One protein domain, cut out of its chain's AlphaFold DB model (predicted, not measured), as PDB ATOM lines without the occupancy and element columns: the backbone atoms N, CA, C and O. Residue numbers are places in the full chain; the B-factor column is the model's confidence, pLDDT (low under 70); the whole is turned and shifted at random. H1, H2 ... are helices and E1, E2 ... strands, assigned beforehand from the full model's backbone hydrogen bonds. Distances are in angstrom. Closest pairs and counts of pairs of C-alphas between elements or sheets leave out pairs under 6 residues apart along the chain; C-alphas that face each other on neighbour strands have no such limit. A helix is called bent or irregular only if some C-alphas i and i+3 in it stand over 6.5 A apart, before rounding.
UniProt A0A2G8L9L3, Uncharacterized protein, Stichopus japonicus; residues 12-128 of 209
ATOM      1  N   ILE A  12     -29.417  46.987   5.490       51.81
ATOM      2  CA  ILE A  12     -29.740  46.641   6.873       51.81
ATOM      3  C   ILE A  12     -30.151  47.911   7.595       51.81
ATOM      4  O   ILE A  12     -29.368  48.855   7.674       51.81
ATOM      5  N   ASN A  13     -31.330  47.890   8.207       52.94
ATOM      6  CA  ASN A  13     -31.769  48.949   9.103       52.94
ATOM      7  C   ASN A  13     -31.150  48.757  10.489       52.94
ATOM      8  O   ASN A  13     -31.466  47.813  11.213       52.94
ATOM      9  N   LEU A  14     -30.267  49.673  10.866       51.12
ATOM     10  CA  LEU A  14     -29.714  49.757  12.207       51.12
ATOM     11  C   LEU A  14     -30.766  50.292  13.186       51.12
ATOM     12  O   LEU A  14     -31.628  51.089  12.821       51.12
ATOM     13  N   ALA A  15     -30.645  49.938  14.469       50.16
ATOM     14  CA  ALA A  15     -31.524  50.451  15.528       50.16
ATOM     15  C   ALA A  15     -31.509  51.992  15.642       50.16
ATOM     16  O   ALA A  15     -32.453  52.592  16.148       50.16
ATOM     17  N   CYS A  16     -30.453  52.639  15.142       57.66
ATOM     18  CA  CYS A  16     -30.332  54.091  15.036       57.66
ATOM     19  C   CYS A  16     -30.993  54.689  13.776       57.66
ATOM     20  O   CYS A  16     -30.798  55.872  13.508       57.66
ATOM     21  N   GLY A  17     -31.726  53.897  12.987       63.09
ATOM     22  CA  GLY A  17     -32.443  54.337  11.784       63.09
ATOM     23  C   GLY A  17     -31.579  54.517  10.530       63.09
ATOM     24  O   GLY A  17     -32.054  55.083   9.553       63.09
ATOM     25  N   HIS A  18     -30.322  54.070  10.553       56.91
ATOM     26  CA  HIS A  18     -29.411  54.137   9.406       56.91
ATOM     27  C   HIS A  18     -29.481  52.853   8.569       56.91
ATOM     28  O   HIS A  18     -29.622  51.769   9.132       56.91
ATOM     29  N   GLU A  19     -29.305  52.967   7.252       56.25
ATOM     30  CA  GLU A  19     -29.202  51.827   6.334       56.25
ATOM     31  C   GLU A  19     -27.742  51.493   6.006       56.25
ATOM     32  O   GLU A  19     -27.010  52.345   5.501       56.25
ATOM     33  N   ILE A  20     -27.321  50.247   6.243       52.25
ATOM     34  CA  ILE A  20     -26.051  49.717   5.723       52.25
ATOM     35  C   ILE A  20     -26.340  48.874   4.487       52.25
ATOM     36  O   ILE A  20     -26.974  47.832   4.638       52.25
ATOM     37  N   PRO A  21     -25.851  49.228   3.290       54.06
ATOM     38  CA  PRO A  21     -26.033  48.381   2.126       54.06
ATOM     39  C   PRO A  21     -25.317  47.034   2.299       54.06
ATOM     40  O   PRO A  21     -24.139  46.987   2.657       54.06
ATOM     41  N   ILE A  22     -26.016  45.935   2.025       56.09
ATOM     42  CA  ILE A  22     -25.415  44.604   1.971       56.09
ATOM     43  C   ILE A  22     -24.776  44.458   0.604       56.09
ATOM     44  O   ILE A  22     -25.441  44.186  -0.396       56.09
ATOM     45  N   VAL A  23     -23.466  44.643   0.569       57.00
ATOM     46  CA  VAL A  23     -22.663  44.369  -0.615       57.00
ATOM     47  C   VAL A  23     -22.004  43.018  -0.376       57.00
ATOM     48  O   VAL A  23     -21.308  42.850   0.621       57.00
ATOM     49  N   SER A  24     -22.276  42.028  -1.232       53.06
ATOM     50  CA  SER A  24     -21.685  40.684  -1.131       53.06
ATOM     51  C   SER A  24     -20.169  40.768  -1.357       53.06
ATOM     52  O   SER A  24     -19.673  40.611  -2.471       53.06
ATOM     53  N   ALA A  25     -19.428  41.113  -0.302       48.00
ATOM     54  CA  ALA A  25     -17.977  41.167  -0.281       48.00
ATOM     55  C   ALA A  25     -17.450  39.804   0.147       48.00
ATOM     56  O   ALA A  25     -17.755  39.303   1.226       48.00
ATOM     57  N   ALA A  26     -16.667  39.177  -0.723       53.94
ATOM     58  CA  ALA A  26     -16.401  37.749  -0.674       53.94
ATOM     59  C   ALA A  26     -15.570  37.240   0.525       53.94
ATOM     60  O   ALA A  26     -15.283  36.049   0.546       53.94
ATOM     61  N   CYS A  27     -15.153  38.064   1.495       51.50
ATOM     62  CA  CYS A  27     -14.403  37.641   2.692       51.50
ATOM     63  C   CYS A  27     -14.223  38.807   3.691       51.50
ATOM     64  O   CYS A  27     -13.499  39.736   3.353       51.50
ATOM     65  N   GLU A  28     -14.703  38.698   4.937       59.31
ATOM     66  CA  GLU A  28     -14.281  39.556   6.074       59.31
ATOM     67  C   GLU A  28     -14.393  38.831   7.419       59.31
ATOM     68  O   GLU A  28     -15.301  38.019   7.573       59.31
ATOM     69  N   GLU A  29     -13.445  39.059   8.352       52.00
ATOM     70  CA  GLU A  29     -13.382  38.434   9.702       52.00
ATOM     71  C   GLU A  29     -14.690  38.678  10.477       52.00
ATOM     72  O   GLU A  29     -15.072  39.838  10.637       52.00
ATOM     73  N   PRO A  30     -15.404  37.635  10.946       54.16
ATOM     74  CA  PRO A  30     -16.685  37.828  11.612       54.16
ATOM     75  C   PRO A  30     -16.455  38.369  13.031       54.16
ATOM     76  O   PRO A  30     -15.657  37.825  13.789       54.16
ATOM     77  N   THR A  31     -17.181  39.421  13.407       54.41
ATOM     78  CA  THR A  31     -17.416  39.786  14.818       54.41
ATOM     79  C   THR A  31     -18.755  39.193  15.268       54.41
ATOM     80  O   THR A  31     -19.594  38.902  14.416       54.41
ATOM     81  N   ASP A  32     -19.018  39.052  16.570       54.16
ATOM     82  CA  ASP A  32     -20.255  38.435  17.111       54.16
ATOM     83  C   ASP A  32     -21.570  39.030  16.553       54.16
ATOM     84  O   ASP A  32     -22.617  38.388  16.523       54.16
ATOM     85  N   ILE A  33     -21.516  40.265  16.053       55.56
ATOM     86  CA  ILE A  33     -22.627  40.990  15.424       55.56
ATOM     87  C   ILE A  33     -22.985  40.430  14.033       55.56
ATOM     88  O   ILE A  33     -24.129  40.537  13.594       55.56
ATOM     89  N   THR A  34     -22.018  39.829  13.336       59.88
ATOM     90  CA  THR A  34     -22.157  39.358  11.948       59.88
ATOM     91  C   THR A  34     -22.955  38.063  11.826       59.88
ATOM     92  O   THR A  34     -23.661  37.893  10.837       59.88
ATOM     93  N   GLU A  35     -22.951  37.186  12.835       60.84
ATOM     94  CA  GLU A  35     -23.681  35.910  12.763       60.84
ATOM     95  C   GLU A  35     -25.202  36.101  12.670       60.84
ATOM     96  O   GLU A  35     -25.863  35.464  11.849       60.84
ATOM     97  N   LYS A  36     -25.753  37.045  13.447       55.81
ATOM     98  CA  LYS A  36     -27.182  37.400  13.405       55.81
ATOM     99  C   LYS A  36     -27.563  38.163  12.130       55.81
ATOM    100  O   LYS A  36     -28.695  38.087  11.676       55.81
ATOM    101  N   ILE A  37     -26.625  38.898  11.537       57.28
ATOM    102  CA  ILE A  37     -26.842  39.579  10.252       57.28
ATOM    103  C   ILE A  37     -26.894  38.549   9.117       57.28
ATOM    104  O   ILE A  37     -27.752  38.620   8.240       57.28
ATOM    105  N   LEU A  38     -26.013  37.550   9.157       59.69
ATOM    106  CA  LEU A  38     -25.949  36.485   8.160       59.69
ATOM    107  C   LEU A  38     -27.184  35.574   8.176       59.69
ATOM    108  O   LEU A  38     -27.545  35.047   7.123       59.69
ATOM    109  N   SER A  39     -27.844  35.379   9.325       59.44
ATOM    110  CA  SER A  39     -29.084  34.590   9.391       59.44
ATOM    111  C   SER A  39     -30.233  35.244   8.624       59.44
ATOM    112  O   SER A  39     -30.888  34.566   7.839       59.44
ATOM    113  N   ASP A  40     -30.423  36.555   8.770       53.03
ATOM    114  CA  ASP A  40     -31.533  37.284   8.135       53.03
ATOM    115  C   ASP A  40     -31.315  37.421   6.611       53.03
ATOM    116  O   ASP A  40     -32.254  37.423   5.816       53.03
ATOM    117  N   VAL A  41     -30.049  37.464   6.186       54.81
ATOM    118  CA  VAL A  41     -29.623  37.495   4.777       54.81
ATOM    119  C   VAL A  41     -29.862  36.158   4.062       54.81
ATOM    120  O   VAL A  41     -30.175  36.137   2.867       54.81
ATOM    121  N   LYS A  42     -29.768  35.032   4.782       53.31
ATOM    122  CA  LYS A  42     -30.031  33.688   4.237       53.31
ATOM    123  C   LYS A  42     -31.488  33.477   3.822       53.31
ATOM    124  O   LYS A  42     -31.724  32.656   2.945       53.31
ATOM    125  N   GLU A  43     -32.441  34.221   4.387       51.59
ATOM    126  CA  GLU A  43     -33.870  34.057   4.074       51.59
ATOM    127  C   GLU A  43     -34.286  34.638   2.710       51.59
ATOM    128  O   GLU A  43     -35.383  34.343   2.237       51.59
ATOM    129  N   ARG A  44     -33.460  35.489   2.073       54.25
ATOM    130  CA  ARG A  44     -33.881  36.279   0.891       54.25
ATOM    131  C   ARG A  44     -32.929  36.224  -0.308       54.25
ATOM    132  O   ARG A  44     -33.192  36.870  -1.317       54.25
ATOM    133  N   MET A  45     -31.872  35.416  -0.222       64.06
ATOM    134  CA  MET A  45     -31.110  34.933  -1.379       64.06
ATOM    135  C   MET A  45     -31.563  33.505  -1.720       64.06
ATOM    136  O   MET A  45     -31.929  32.775  -0.799       64.06
ATOM    137  N   PRO A  46     -31.554  33.073  -2.999       65.00
ATOM    138  CA  PRO A  46     -31.909  31.708  -3.384       65.00
ATOM    139  C   PRO A  46     -30.809  30.741  -2.927       65.00
ATOM    140  O   PRO A  46     -29.945  30.321  -3.699       65.00
ATOM    141  N   VAL A  47     -30.823  30.445  -1.630       81.19
ATOM    142  CA  VAL A  47     -29.943  29.486  -0.982       81.19
ATOM    143  C   VAL A  47     -30.654  28.152  -1.008       81.19
ATOM    144  O   VAL A  47     -31.729  27.992  -0.431       81.19
ATOM    145  N   VAL A  48     -30.049  27.193  -1.691       88.31
ATOM    146  CA  VAL A  48     -30.545  25.821  -1.737       88.31
ATOM    147  C   VAL A  48     -29.575  24.903  -1.021       88.31
ATOM    148  O   VAL A  48     -28.412  25.238  -0.772       88.31
ATOM    149  N   GLU A  49     -30.062  23.721  -0.686       92.62
ATOM    150  CA  GLU A  49     -29.204  22.642  -0.231       92.62
ATOM    151  C   GLU A  49     -28.482  22.018  -1.427       92.62
ATOM    152  O   GLU A  49     -28.995  21.978  -2.547       92.62
ATOM    153  N   GLY A  50     -27.280  21.517  -1.184       94.94
ATOM    154  CA  GLY A  50     -26.505  20.775  -2.165       94.94
ATOM    155  C   GLY A  50     -25.465  19.899  -1.495       94.94
ATOM    156  O   GLY A  50     -25.395  19.844  -0.267       94.94
ATOM    157  N   TYR A  51     -24.641  19.228  -2.295       96.19
ATOM    158  CA  TYR A  51     -23.615  18.326  -1.791       96.19
ATOM    159  C   TYR A  51     -22.254  18.545  -2.445       96.19
ATOM    160  O   TYR A  51     -22.137  18.728  -3.658       96.19
ATOM    161  N   LEU A  52     -21.210  18.437  -1.623       93.81
ATOM    162  CA  LEU A  52     -19.817  18.300  -2.041       93.81
ATOM    163  C   LEU A  52     -19.292  16.953  -1.547       93.81
ATOM    164  O   LEU A  52     -19.222  16.730  -0.340       93.81
ATOM    165  N   LYS A  53     -18.951  16.034  -2.462       84.94
ATOM    166  CA  LYS A  53     -18.557  14.645  -2.114       84.94
ATOM    167  C   LYS A  53     -19.533  13.974  -1.112       84.94
ATOM    168  O   LYS A  53     -19.107  13.306  -0.179       84.94
ATOM    169  N   GLY A  54     -20.841  14.204  -1.259       84.00
ATOM    170  CA  GLY A  54     -21.870  13.659  -0.357       84.00
ATOM    171  C   GLY A  54     -22.058  14.407   0.971       84.00
ATOM    172  O   GLY A  54     -23.007  14.117   1.693       84.00
ATOM    173  N   ARG A  55     -21.231  15.415   1.283       91.56
ATOM    174  CA  ARG A  55     -21.441  16.304   2.436       91.56
ATOM    175  C   ARG A  55     -22.426  17.403   2.078       91.56
ATOM    176  O   ARG A  55     -22.214  18.107   1.094       91.56
ATOM    177  N   LYS A  56     -23.477  17.551   2.884       94.88
ATOM    178  CA  LYS A  56     -24.502  18.586   2.719       94.88
ATOM    179  C   LYS A  56     -23.912  19.982   2.950       94.88
ATOM    180  O   LYS A  56     -23.183  20.183   3.918       94.88
ATOM    181  N   VAL A  57     -24.231  20.928   2.071       95.00
ATOM    182  CA  VAL A  57     -23.712  22.305   2.075       95.00
ATOM    183  C   VAL A  57     -24.788  23.319   1.688       95.00
ATOM    184  O   VAL A  57     -25.755  22.981   1.003       95.00
ATOM    185  N   SER A  58     -24.600  24.573   2.101       92.56
ATOM    186  CA  SER A  58     -25.384  25.718   1.622       92.56
ATOM    187  C   SER A  58     -24.875  26.219   0.267       92.56
ATOM    188  O   SER A  58     -23.683  26.483   0.096       92.56
ATOM    189  N   VAL A  59     -25.777  26.361  -0.706       93.62
ATOM    190  CA  VAL A  59     -25.435  26.725  -2.087       93.62
ATOM    191  C   VAL A  59     -26.123  28.018  -2.487       93.62
ATOM    192  O   VAL A  59     -27.348  28.089  -2.488       93.62
ATOM    193  N   LEU A  60     -25.339  29.015  -2.897       92.81
ATOM    194  CA  LEU A  60     -25.836  30.215  -3.562       92.81
ATOM    195  C   LEU A  60     -25.613  30.101  -5.073       92.81
ATOM    196  O   LEU A  60     -24.478  29.933  -5.526       92.81
ATOM    197  N   ARG A  61     -26.672  30.276  -5.868       92.19
ATOM    198  CA  ARG A  61     -26.524  30.559  -7.301       92.19
ATOM    199  C   ARG A  61     -26.379  32.062  -7.516       92.19
ATOM    200  O   ARG A  61     -27.343  32.800  -7.349       92.19
ATOM    201  N   ASP A  62     -25.190  32.500  -7.922       90.38
ATOM    202  CA  ASP A  62     -24.858  33.920  -8.085       90.38
ATOM    203  C   ASP A  62     -24.587  34.273  -9.556       90.38
ATOM    204  O   ASP A  62     -23.534  33.955 -10.112       90.38
ATOM    205  N   SER A  63     -25.537  34.929 -10.223       86.38
ATOM    206  CA  SER A  63     -25.368  35.376 -11.614       86.38
ATOM    207  C   SER A  63     -24.408  36.565 -11.764       86.38
ATOM    208  O   SER A  63     -23.988  36.848 -12.886       86.38
ATOM    209  N   GLY A  64     -24.023  37.231 -10.670       86.94
ATOM    210  CA  GLY A  64     -22.987  38.266 -10.649       86.94
ATOM    211  C   GLY A  64     -21.562  37.705 -10.581       86.94
ATOM    212  O   GLY A  64     -20.607  38.418 -10.890       86.94
ATOM    213  N   CYS A  65     -21.399  36.426 -10.235       90.44
ATOM    214  CA  CYS A  65     -20.106  35.751 -10.184       90.44
ATOM    215  C   CYS A  65     -19.785  35.050 -11.516       90.44
ATOM    216  O   CYS A  65     -20.645  34.421 -12.132       90.44
ATOM    217  N   SER A  66     -18.526  35.104 -11.962       90.25
ATOM    218  CA  SER A  66     -18.048  34.418 -13.177       90.25
ATOM    219  C   SER A  66     -17.415  33.044 -12.918       90.25
ATOM    220  O   SER A  66     -17.082  32.341 -13.869       90.25
ATOM    221  N   GLY A  67     -17.235  32.652 -11.655       93.12
ATOM    222  CA  GLY A  67     -16.552  31.416 -11.266       93.12
ATOM    223  C   GLY A  67     -17.293  30.637 -10.184       93.12
ATOM    224  O   GLY A  67     -18.414  30.970  -9.817       93.12
ATOM    225  N   VAL A  68     -16.666  29.583  -9.666       96.69
ATOM    226  CA  VAL A  68     -17.194  28.799  -8.539       96.69
ATOM    227  C   VAL A  68     -16.324  29.068  -7.323       96.69
ATOM    228  O   VAL A  68     -15.102  28.964  -7.414       96.69
ATOM    229  N   ILE A  69     -16.938  29.402  -6.193       96.31
ATOM    230  CA  ILE A  69     -16.245  29.634  -4.924       96.31
ATOM    231  C   ILE A  69     -16.676  28.563  -3.933       96.31
ATOM    232  O   ILE A  69     -17.863  28.281  -3.802       96.31
ATOM    233  N   VAL A  70     -15.722  27.988  -3.211       96.94
ATOM    234  CA  VAL A  70     -15.984  27.004  -2.160       96.94
ATOM    235  C   VAL A  70     -15.255  27.381  -0.878       96.94
ATOM    236  O   VAL A  70     -14.140  27.915  -0.919       96.94
ATOM    237  N   ARG A  71     -15.870  27.105   0.276       96.06
ATOM    238  CA  ARG A  71     -15.214  27.271   1.576       96.06
ATOM    239  C   ARG A  71     -14.027  26.314   1.691       96.06
ATOM    240  O   ARG A  71     -14.172  25.105   1.522       96.06
ATOM    241  N   ARG A  72     -12.852  26.855   2.016       95.06
ATOM    242  CA  ARG A  72     -11.575  26.127   2.038       95.06
ATOM    243  C   ARG A  72     -11.609  24.897   2.941       95.06
ATOM    244  O   ARG A  72     -11.051  23.877   2.547       95.06
ATOM    245  N   ASP A  73     -12.269  24.983   4.090       95.44
ATOM    246  CA  ASP A  73     -12.305  23.910   5.097       95.44
ATOM    247  C   ASP A  73     -13.167  22.709   4.674       95.44
ATOM    248  O   ASP A  73     -13.077  21.633   5.259       95.44
ATOM    249  N   LEU A  74     -13.971  22.860   3.615       95.12
ATOM    250  CA  LEU A  74     -14.723  21.761   3.002       95.12
ATOM    251  C   LEU A  74     -13.891  20.971   1.984       95.12
ATOM    252  O   LEU A  74     -14.353  19.949   1.480       95.12
ATOM    253  N   ILE A  75     -12.681  21.441   1.669       95.88
ATOM    254  CA  ILE A  75     -11.810  20.889   0.634       95.88
ATOM    255  C   ILE A  75     -10.606  20.211   1.279       95.88
ATOM    256  O   ILE A  75      -9.857  20.818   2.044       95.88
ATOM    257  N   SER A  76     -10.373  18.950   0.944       95.19
ATOM    258  CA  SER A  76      -9.174  18.238   1.382       95.19
ATOM    259  C   SER A  76      -7.963  18.602   0.506       95.19
ATOM    260  O   SER A  76      -8.111  19.031  -0.638       95.19
ATOM    261  N   ASN A  77      -6.741  18.487   1.038       96.00
ATOM    262  CA  ASN A  77      -5.532  18.920   0.317       96.00
ATOM    263  C   ASN A  77      -5.301  18.154  -0.997       96.00
ATOM    264  O   ASN A  77      -4.769  18.732  -1.938       96.00
ATOM    265  N   ASP A  78      -5.748  16.900  -1.089       96.44
ATOM    266  CA  ASP A  78      -5.719  16.072  -2.304       96.44
ATOM    267  C   ASP A  78      -6.595  16.617  -3.444       96.44
ATOM    268  O   ASP A  78      -6.386  16.266  -4.601       96.44
ATOM    269  N   GLN A  79      -7.568  17.479  -3.138       96.25
ATOM    270  CA  GLN A  79      -8.421  18.104  -4.151       96.25
ATOM    271  C   GLN A  79      -7.815  19.368  -4.752       96.25
ATOM    272  O   GLN A  79      -8.294  19.825  -5.794       96.25
ATOM    273  N   LEU A  80      -6.815  19.963  -4.097       98.06
ATOM    274  CA  LEU A  80      -6.153  21.152  -4.614       98.06
ATOM    275  C   LEU A  80      -5.417  20.810  -5.908       98.06
ATOM    276  O   LEU A  80      -4.759  19.779  -6.018       98.06
ATOM    277  N   THR A  81      -5.483  21.708  -6.885       97.75
ATOM    278  CA  THR A  81      -4.796  21.516  -8.170       97.75
ATOM    279  C   THR A  81      -3.315  21.898  -8.108       97.75
ATOM    280  O   THR A  81      -2.578  21.653  -9.060       97.75
ATOM    281  N   GLY A  82      -2.880  22.528  -7.010       97.38
ATOM    282  CA  GLY A  82      -1.557  23.146  -6.876       97.38
ATOM    283  C   GLY A  82      -1.422  24.477  -7.622       97.38
ATOM    284  O   GLY A  82      -0.347  25.072  -7.624       97.38
ATOM    285  N   VAL A  83      -2.500  24.953  -8.250       95.88
ATOM    286  CA  VAL A  83      -2.545  26.220  -8.976       95.88
ATOM    287  C   VAL A  83      -3.360  27.227  -8.176       95.88
ATOM    288  O   VAL A  83      -4.444  26.916  -7.687       95.88
ATOM    289  N   ASP A  84      -2.864  28.458  -8.104       93.62
ATOM    290  CA  ASP A  84      -3.658  29.590  -7.641       93.62
ATOM    291  C   ASP A  84      -4.218  30.371  -8.833       93.62
ATOM    292  O   ASP A  84      -3.584  30.470  -9.887       93.62
ATOM    293  N   GLN A  85      -5.383  30.984  -8.653       93.00
ATOM    294  CA  GLN A  85      -6.008  31.887  -9.616       93.00
ATOM    295  C   GLN A  85      -6.183  33.281  -9.019       93.00
ATOM    296  O   GLN A  85      -6.291  33.446  -7.803       93.00
ATOM    297  N   LEU A  86      -6.216  34.295  -9.881       89.56
ATOM    298  CA  LEU A  86      -6.532  35.660  -9.475       89.56
ATOM    299  C   LEU A  86      -8.050  35.859  -9.478       89.56
ATOM    300  O   LEU A  86      -8.724  35.539 -10.454       89.56
ATOM    301  N   CYS A  87      -8.573  36.414  -8.392       87.12
ATOM    302  CA  CYS A  87      -9.979  36.745  -8.220       87.12
ATOM    303  C   CYS A  87     -10.106  38.237  -7.925       87.12
ATOM    304  O   CYS A  87      -9.458  38.737  -7.003       87.12
ATOM    305  N   VAL A  88     -10.919  38.934  -8.717       86.94
ATOM    306  CA  VAL A  88     -11.270  40.338  -8.485       86.94
ATOM    307  C   VAL A  88     -12.525  40.372  -7.624       86.94
ATOM    308  O   VAL A  88     -13.535  39.768  -7.987       86.94
ATOM    309  N   LEU A  89     -12.447  41.046  -6.483       88.19
ATOM    310  CA  LEU A  89     -13.563  41.225  -5.563       88.19
ATOM    311  C   LEU A  89     -14.316  42.526  -5.857       88.19
ATOM    312  O   LEU A  89     -13.869  43.372  -6.629       88.19
ATOM    313  N   ILE A  90     -15.491  42.677  -5.248       83.38
ATOM    314  CA  ILE A  90     -16.398  43.811  -5.489       83.38
ATOM    315  C   ILE A  90     -15.811  45.181  -5.113       83.38
ATOM    316  O   ILE A  90     -16.253  46.199  -5.633       83.38
ATOM    317  N   ASP A  91     -14.822  45.207  -4.224       82.25
ATOM    318  CA  ASP A  91     -14.086  46.400  -3.799       82.25
ATOM    319  C   ASP A  91     -12.932  46.740  -4.765       82.25
ATOM    320  O   ASP A  91     -12.209  47.711  -4.561       82.25
ATOM    321  N   GLY A  92     -12.753  45.939  -5.822       81.62
ATOM    322  CA  GLY A  92     -11.664  46.046  -6.786       81.62
ATOM    323  C   GLY A  92     -10.375  45.347  -6.350       81.62
ATOM    324  O   GLY A  92      -9.428  45.291  -7.138       81.62
ATOM    325  N   THR A  93     -10.319  44.779  -5.141       85.25
ATOM    326  CA  THR A  93      -9.140  44.059  -4.656       85.25
ATOM    327  C   THR A  93      -8.926  42.785  -5.469       85.25
ATOM    328  O   THR A  93      -9.859  42.020  -5.727       85.25
ATOM    329  N   VAL A  94      -7.672  42.519  -5.843       87.56
ATOM    330  CA  VAL A  94      -7.275  41.285  -6.531       87.56
ATOM    331  C   VAL A  94      -6.595  40.350  -5.541       87.56
ATOM    332  O   VAL A  94      -5.603  40.712  -4.912       87.56
ATOM    333  N   ARG A  95      -7.105  39.124  -5.411       89.31
ATOM    334  CA  ARG A  95      -6.559  38.108  -4.502       89.31
ATOM    335  C   ARG A  95      -6.117  36.872  -5.265       89.31
ATOM    336  O   ARG A  95      -6.824  36.401  -6.152       89.31
ATOM    337  N   LYS A  96      -4.971  36.318  -4.873       92.25
ATOM    338  CA  LYS A  96      -4.502  34.999  -5.305       92.25
ATOM    339  C   LYS A  96      -5.165  33.937  -4.427       92.25
ATOM    340  O   LYS A  96      -5.038  33.992  -3.205       92.25
ATOM    341  N   ILE A  97      -5.931  33.034  -5.033       95.44
ATOM    342  CA  ILE A  97      -6.780  32.062  -4.335       95.44
ATOM    343  C   ILE A  97      -6.499  30.658  -4.887       95.44
ATOM    344  O   ILE A  97      -6.536  30.495  -6.108       95.44
ATOM    345  N   PRO A  98      -6.259  29.649  -4.029       97.75
ATOM    346  CA  PRO A  98      -6.050  28.274  -4.474       97.75
ATOM    347  C   PRO A  98      -7.243  27.718  -5.251       97.75
ATOM    348  O   PRO A  98      -8.393  27.942  -4.870       97.75
ATOM    349  N   GLU A  99      -6.974  26.953  -6.303       98.06
ATOM    350  CA  GLU A  99      -7.979  26.224  -7.076       98.06
ATOM    351  C   GLU A  99      -8.058  24.755  -6.624       98.06
ATOM    352  O   GLU A  99      -7.047  24.114  -6.319       98.06
ATOM    353  N   ALA A 100      -9.267  24.200  -6.608       98.12
ATOM    354  CA  ALA A 100      -9.523  22.790  -6.339       98.12
ATOM    355  C   ALA A 100     -10.459  22.168  -7.374       98.12
ATOM    356  O   ALA A 100     -11.331  22.840  -7.924       98.12
ATOM    357  N   ASN A 101     -10.325  20.856  -7.567       97.69
ATOM    358  CA  ASN A 101     -11.324  20.044  -8.251       97.69
ATOM    359  C   ASN A 101     -12.384  19.584  -7.243       97.69
ATOM    360  O   ASN A 101     -12.091  18.891  -6.261       97.69
ATOM    361  N   VAL A 102     -13.637  19.956  -7.490       96.06
ATOM    362  CA  VAL A 102     -14.772  19.654  -6.617       96.06
ATOM    363  C   VAL A 102     -15.834  18.860  -7.363       96.06
ATOM    364  O   VAL A 102     -16.184  19.194  -8.491       96.06
ATOM    365  N   ALA A 103     -16.346  17.806  -6.728       96.50
ATOM    366  CA  ALA A 103     -17.523  17.082  -7.192       96.50
ATOM    367  C   ALA A 103     -18.756  17.711  -6.540       96.50
ATOM    368  O   ALA A 103     -18.927  17.626  -5.321       96.50
ATOM    369  N   VAL A 104     -19.561  18.369  -7.363       96.50
ATOM    370  CA  VAL A 104     -20.726  19.163  -6.989       96.50
ATOM    371  C   VAL A 104     -21.980  18.383  -7.348       96.50
ATOM    372  O   VAL A 104     -22.058  17.786  -8.420       96.50
ATOM    373  N   ASP A 105     -22.961  18.399  -6.460       96.75
ATOM    374  CA  ASP A 105     -24.284  17.845  -6.714       96.75
ATOM    375  C   ASP A 105     -25.345  18.784  -6.141       96.75
ATOM    376  O   ASP A 105     -25.533  18.872  -4.928       96.75
ATOM    377  N   THR A 106     -25.965  19.561  -7.023       96.12
ATOM    378  CA  THR A 106     -26.878  20.654  -6.676       96.12
ATOM    379  C   THR A 106     -27.972  20.776  -7.736       96.12
ATOM    380  O   THR A 106     -27.739  20.382  -8.882       96.12
ATOM    381  N   PRO A 107     -29.103  21.437  -7.434       95.75
ATOM    382  CA  PRO A 107     -30.124  21.726  -8.442       95.75
ATOM    383  C   PRO A 107     -29.610  22.532  -9.643       95.75
ATOM    384  O   PRO A 107     -30.237  22.541 -10.696       95.75
ATOM    385  N   PHE A 108     -28.494  23.255  -9.511       95.81
ATOM    386  CA  PHE A 108     -27.971  24.102 -10.584       95.81
ATOM    387  C   PHE A 108     -26.938  23.397 -11.459       95.81
ATOM    388  O   PHE A 108     -26.731  23.801 -12.605       95.81
ATOM    389  N   PHE A 109     -26.271  22.380 -10.913       96.19
ATOM    390  CA  PHE A 109     -25.211  21.632 -11.572       96.19
ATOM    391  C   PHE A 109     -24.873  20.360 -10.787       96.19
ATOM    392  O   PHE A 109     -24.689  20.418  -9.566       96.19
ATOM    393  N   THR A 110     -24.671  19.255 -11.508       96.25
ATOM    394  CA  THR A 110     -24.123  18.004 -10.968       96.25
ATOM    395  C   THR A 110     -22.948  17.541 -11.830       96.25
ATOM    396  O   THR A 110     -23.077  17.397 -13.044       96.25
ATOM    397  N   GLY A 111     -21.790  17.307 -11.210       95.75
ATOM    398  CA  GLY A 111     -20.557  16.900 -11.887       95.75
ATOM    399  C   GLY A 111     -19.300  17.495 -11.247       95.75
ATOM    400  O   GLY A 111     -19.334  18.005 -10.131       95.75
ATOM    401  N   SER A 112     -18.180  17.453 -11.967       96.44
ATOM    402  CA  SER A 112     -16.903  18.006 -11.496       96.44
ATOM    403  C   SER A 112     -16.667  19.425 -12.012       96.44
ATOM    404  O   SER A 112     -16.810  19.679 -13.206       96.44
ATOM    405  N   LEU A 113     -16.244  20.330 -11.127       95.94
ATOM    406  CA  LEU A 113     -15.899  21.719 -11.441       95.94
ATOM    407  C   LEU A 113     -14.561  22.115 -10.814       95.94
ATOM    408  O   LEU A 113     -14.123  21.539  -9.817       95.94
ATOM    409  N   LYS A 114     -13.937  23.143 -11.390       97.25
ATOM    410  CA  LYS A 114     -12.858  23.893 -10.742       97.25
ATOM    411  C   LYS A 114     -13.471  24.980  -9.870       97.25
ATOM    412  O   LYS A 114     -14.332  25.720 -10.344       97.25
ATOM    413  N   ALA A 115     -13.022  25.081  -8.626       97.50
ATOM    414  CA  ALA A 115     -13.504  26.074  -7.676       97.50
ATOM    415  C   ALA A 115     -12.350  26.784  -6.964       97.50
ATOM    416  O   ALA A 115     -11.338  26.168  -6.627       97.50
ATOM    417  N   LEU A 116     -12.525  28.079  -6.707       97.31
ATOM    418  CA  LEU A 116     -11.612  28.877  -5.901       97.31
ATOM    419  C   LEU A 116     -11.920  28.673  -4.419       97.31
ATOM    420  O   LEU A 116     -13.053  28.846  -3.970       97.31
ATOM    421  N   CYS A 117     -10.897  28.315  -3.654       97.06
ATOM    422  CA  CYS A 117     -11.019  27.962  -2.249       97.06
ATOM    423  C   CYS A 117     -10.824  29.190  -1.354       97.06
ATOM    424  O   CYS A 117      -9.706  29.507  -0.939       97.06
ATOM    425  N   MET A 118     -11.914  29.878  -1.026       94.50
ATOM    426  CA  MET A 118     -11.889  31.004  -0.092       94.50
ATOM    427  C   MET A 118     -12.010  30.514   1.350       94.50
ATOM    428  O   MET A 118     -12.784  29.610   1.640       94.50
ATOM    429  N   LYS A 119     -11.270  31.123   2.284       89.44
ATOM    430  CA  LYS A 119     -11.312  30.709   3.698       89.44
ATOM    431  C   LYS A 119     -12.688  30.928   4.328       89.44
ATOM    432  O   LYS A 119     -13.211  30.029   4.970       89.44
ATOM    433  N   ARG A 120     -13.275  32.111   4.135       84.00
ATOM    434  CA  ARG A 120     -14.497  32.526   4.841       84.00
ATOM    435  C   ARG A 120     -15.520  33.183   3.896       84.00
ATOM    436  O   ARG A 120     -15.849  34.351   4.079       84.00
ATOM    437  N   PRO A 121     -15.987  32.467   2.855       87.00
ATOM    438  CA  PRO A 121     -17.118  32.917   2.054       87.00
ATOM    439  C   PRO A 121     -18.418  32.849   2.871       87.00
ATOM    440  O   PRO A 121     -18.574  31.989   3.746       87.00
ATOM    441  N   VAL A 122     -19.363  33.729   2.533       81.31
ATOM    442  CA  VAL A 122     -20.702  33.819   3.151       81.31
ATOM    443  C   VAL A 122     -21.464  32.488   3.065       81.31
ATOM    444  O   VAL A 122     -22.135  32.089   4.018       81.31
ATOM    445  N   TYR A 123     -21.307  31.772   1.951       87.38
ATOM    446  CA  TYR A 123     -21.909  30.462   1.694       87.38
ATOM    447  C   TYR A 123     -20.842  29.388   1.535       87.38
ATOM    448  O   TYR A 123     -19.702  29.687   1.181       87.38
ATOM    449  N   ASP A 124     -21.212  28.135   1.785       93.94
ATOM    450  CA  ASP A 124     -20.292  27.004   1.631       93.94
ATOM    451  C   ASP A 124     -19.860  26.823   0.171       93.94
ATOM    452  O   ASP A 124     -18.685  26.570  -0.104       93.94
ATOM    453  N   LEU A 125     -20.811  26.986  -0.752       95.88
ATOM    454  CA  LEU A 125     -20.617  26.915  -2.192       95.88
ATOM    455  C   LEU A 125     -21.350  28.076  -2.877       95.88
ATOM    456  O   LEU A 125     -22.545  28.276  -2.678       95.88
ATOM    457  N   ILE A 126     -20.641  28.816  -3.724       95.12
ATOM    458  CA  ILE A 126     -21.214  29.829  -4.613       95.12
ATOM    459  C   ILE A 126     -20.962  29.368  -6.041       95.12
ATOM    460  O   ILE A 126     -19.813  29.168  -6.442       95.12
ATOM    461  N   ILE A 127     -22.029  29.194  -6.813       95.12
ATOM    462  CA  ILE A 127     -21.953  28.799  -8.218       95.12
ATOM    463  C   ILE A 127     -22.224  30.032  -9.070       95.12
ATOM    464  O   ILE A 127     -23.343  30.548  -9.079       95.12
ATOM    465  N   GLY A 128     -21.199  30.489  -9.784       93.44
ATOM    466  CA  GLY A 128     -21.277  31.546 -10.784       93.44
ATOM    467  C   GLY A 128     -21.596  31.045 -12.192       93.44
ATOM    468  O   GLY A 128     -21.987  29.899 -12.416       93.44
TER     469      GLY A 128
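AT A GLANCE: This is residues 12 to 128 of the 209 residues of an uncharacterized protein of Stichopus japonicus (UniProt A0A2G8L9L3). A small closed barrel of six strands, E2, E3, E8, E4, E7 and E6, makes the body, with a seventh strand, E5, paired onto E6 outside the ring. From the barrel the first printed stretch reaches away to one end, with H1 and then the small strand E1 near its tip, where residues 14 to 19 stick out. The printed part has 117 residues with one named helix and eight named strands, in the order E1 H1 E2 E3 E4 E5 E6 E7 E8; the sheet is mixed and the class is mostly strand. It is compact, with a radius of gyration of the C-alphas of 14.9 A, yet elongated, spanning 48 by 29 by 26 A.

HOW THE PARTS SIT: Round the closed ring run E2, residues 47 to 52, E3, residues 55 to 61, E8, residues 125 to 127, E4, residues 68 to 71, E7, residues 109 to 118, and E6, residues 94 to 106, and back to E2. E2 and E3 form an antiparallel hairpin, with N 50 and O 57 at 3.0 A. E3 and E8 are parallel, with N 60 and O 125 at 2.9 A. E8 and E4 are antiparallel, with N 126 and O 69 at 2.8 A. E4 and E7 are parallel, with N 116 and O 68 at 2.8 A. E6 and E7 form a hairpin, with N 104 and O 111 at 2.8 A. E6 and E2, antiparallel, close the ring, with N 51 and O 105 at 2.8 A. E5, residues 80 to 88, is not in the ring; it forms a hairpin with E6, with N 85 and O 97 at 2.8 A. E5, E6 and E7 make a meander, each strand the antiparallel neighbour of the one before. E6 bends by 84 degrees at residue 103; it pairs with E5 over residues 94 to 100 and with E2 over residues 104 to 105. H1, residues 32 to 42, is not on the barrel, but only just, with 4 pairs of C-alphas within 10 A; 4 of its 7 O i to N i+4 pairs are within hydrogen-bond range. E1, residues 19 to 21, pairs with no named strand and is apart from H1.

IN THESE COORDINATES: E2 begins at C-alpha 47, (-29.943, 29.486, -0.982). E6 is 28.5 A long, E5 20.2 A, E7 19.9 A, E3 18.0 A, H1 16.8 A and E2 15.1 A. E8 ends at C-alpha 127, (-21.953, 28.799, -8.218). H1 is neither bent nor irregular, but only just: C-alphas 33 and 36 are 6.1 A apart.

THE WHOLE: The two C-alphas farthest apart, those of Gly 17 and Asp 78, are 48.8 A apart. The printed part has no cut and no long link. Its mean pLDDT is 81.7; residues 12 to 46 are under 70.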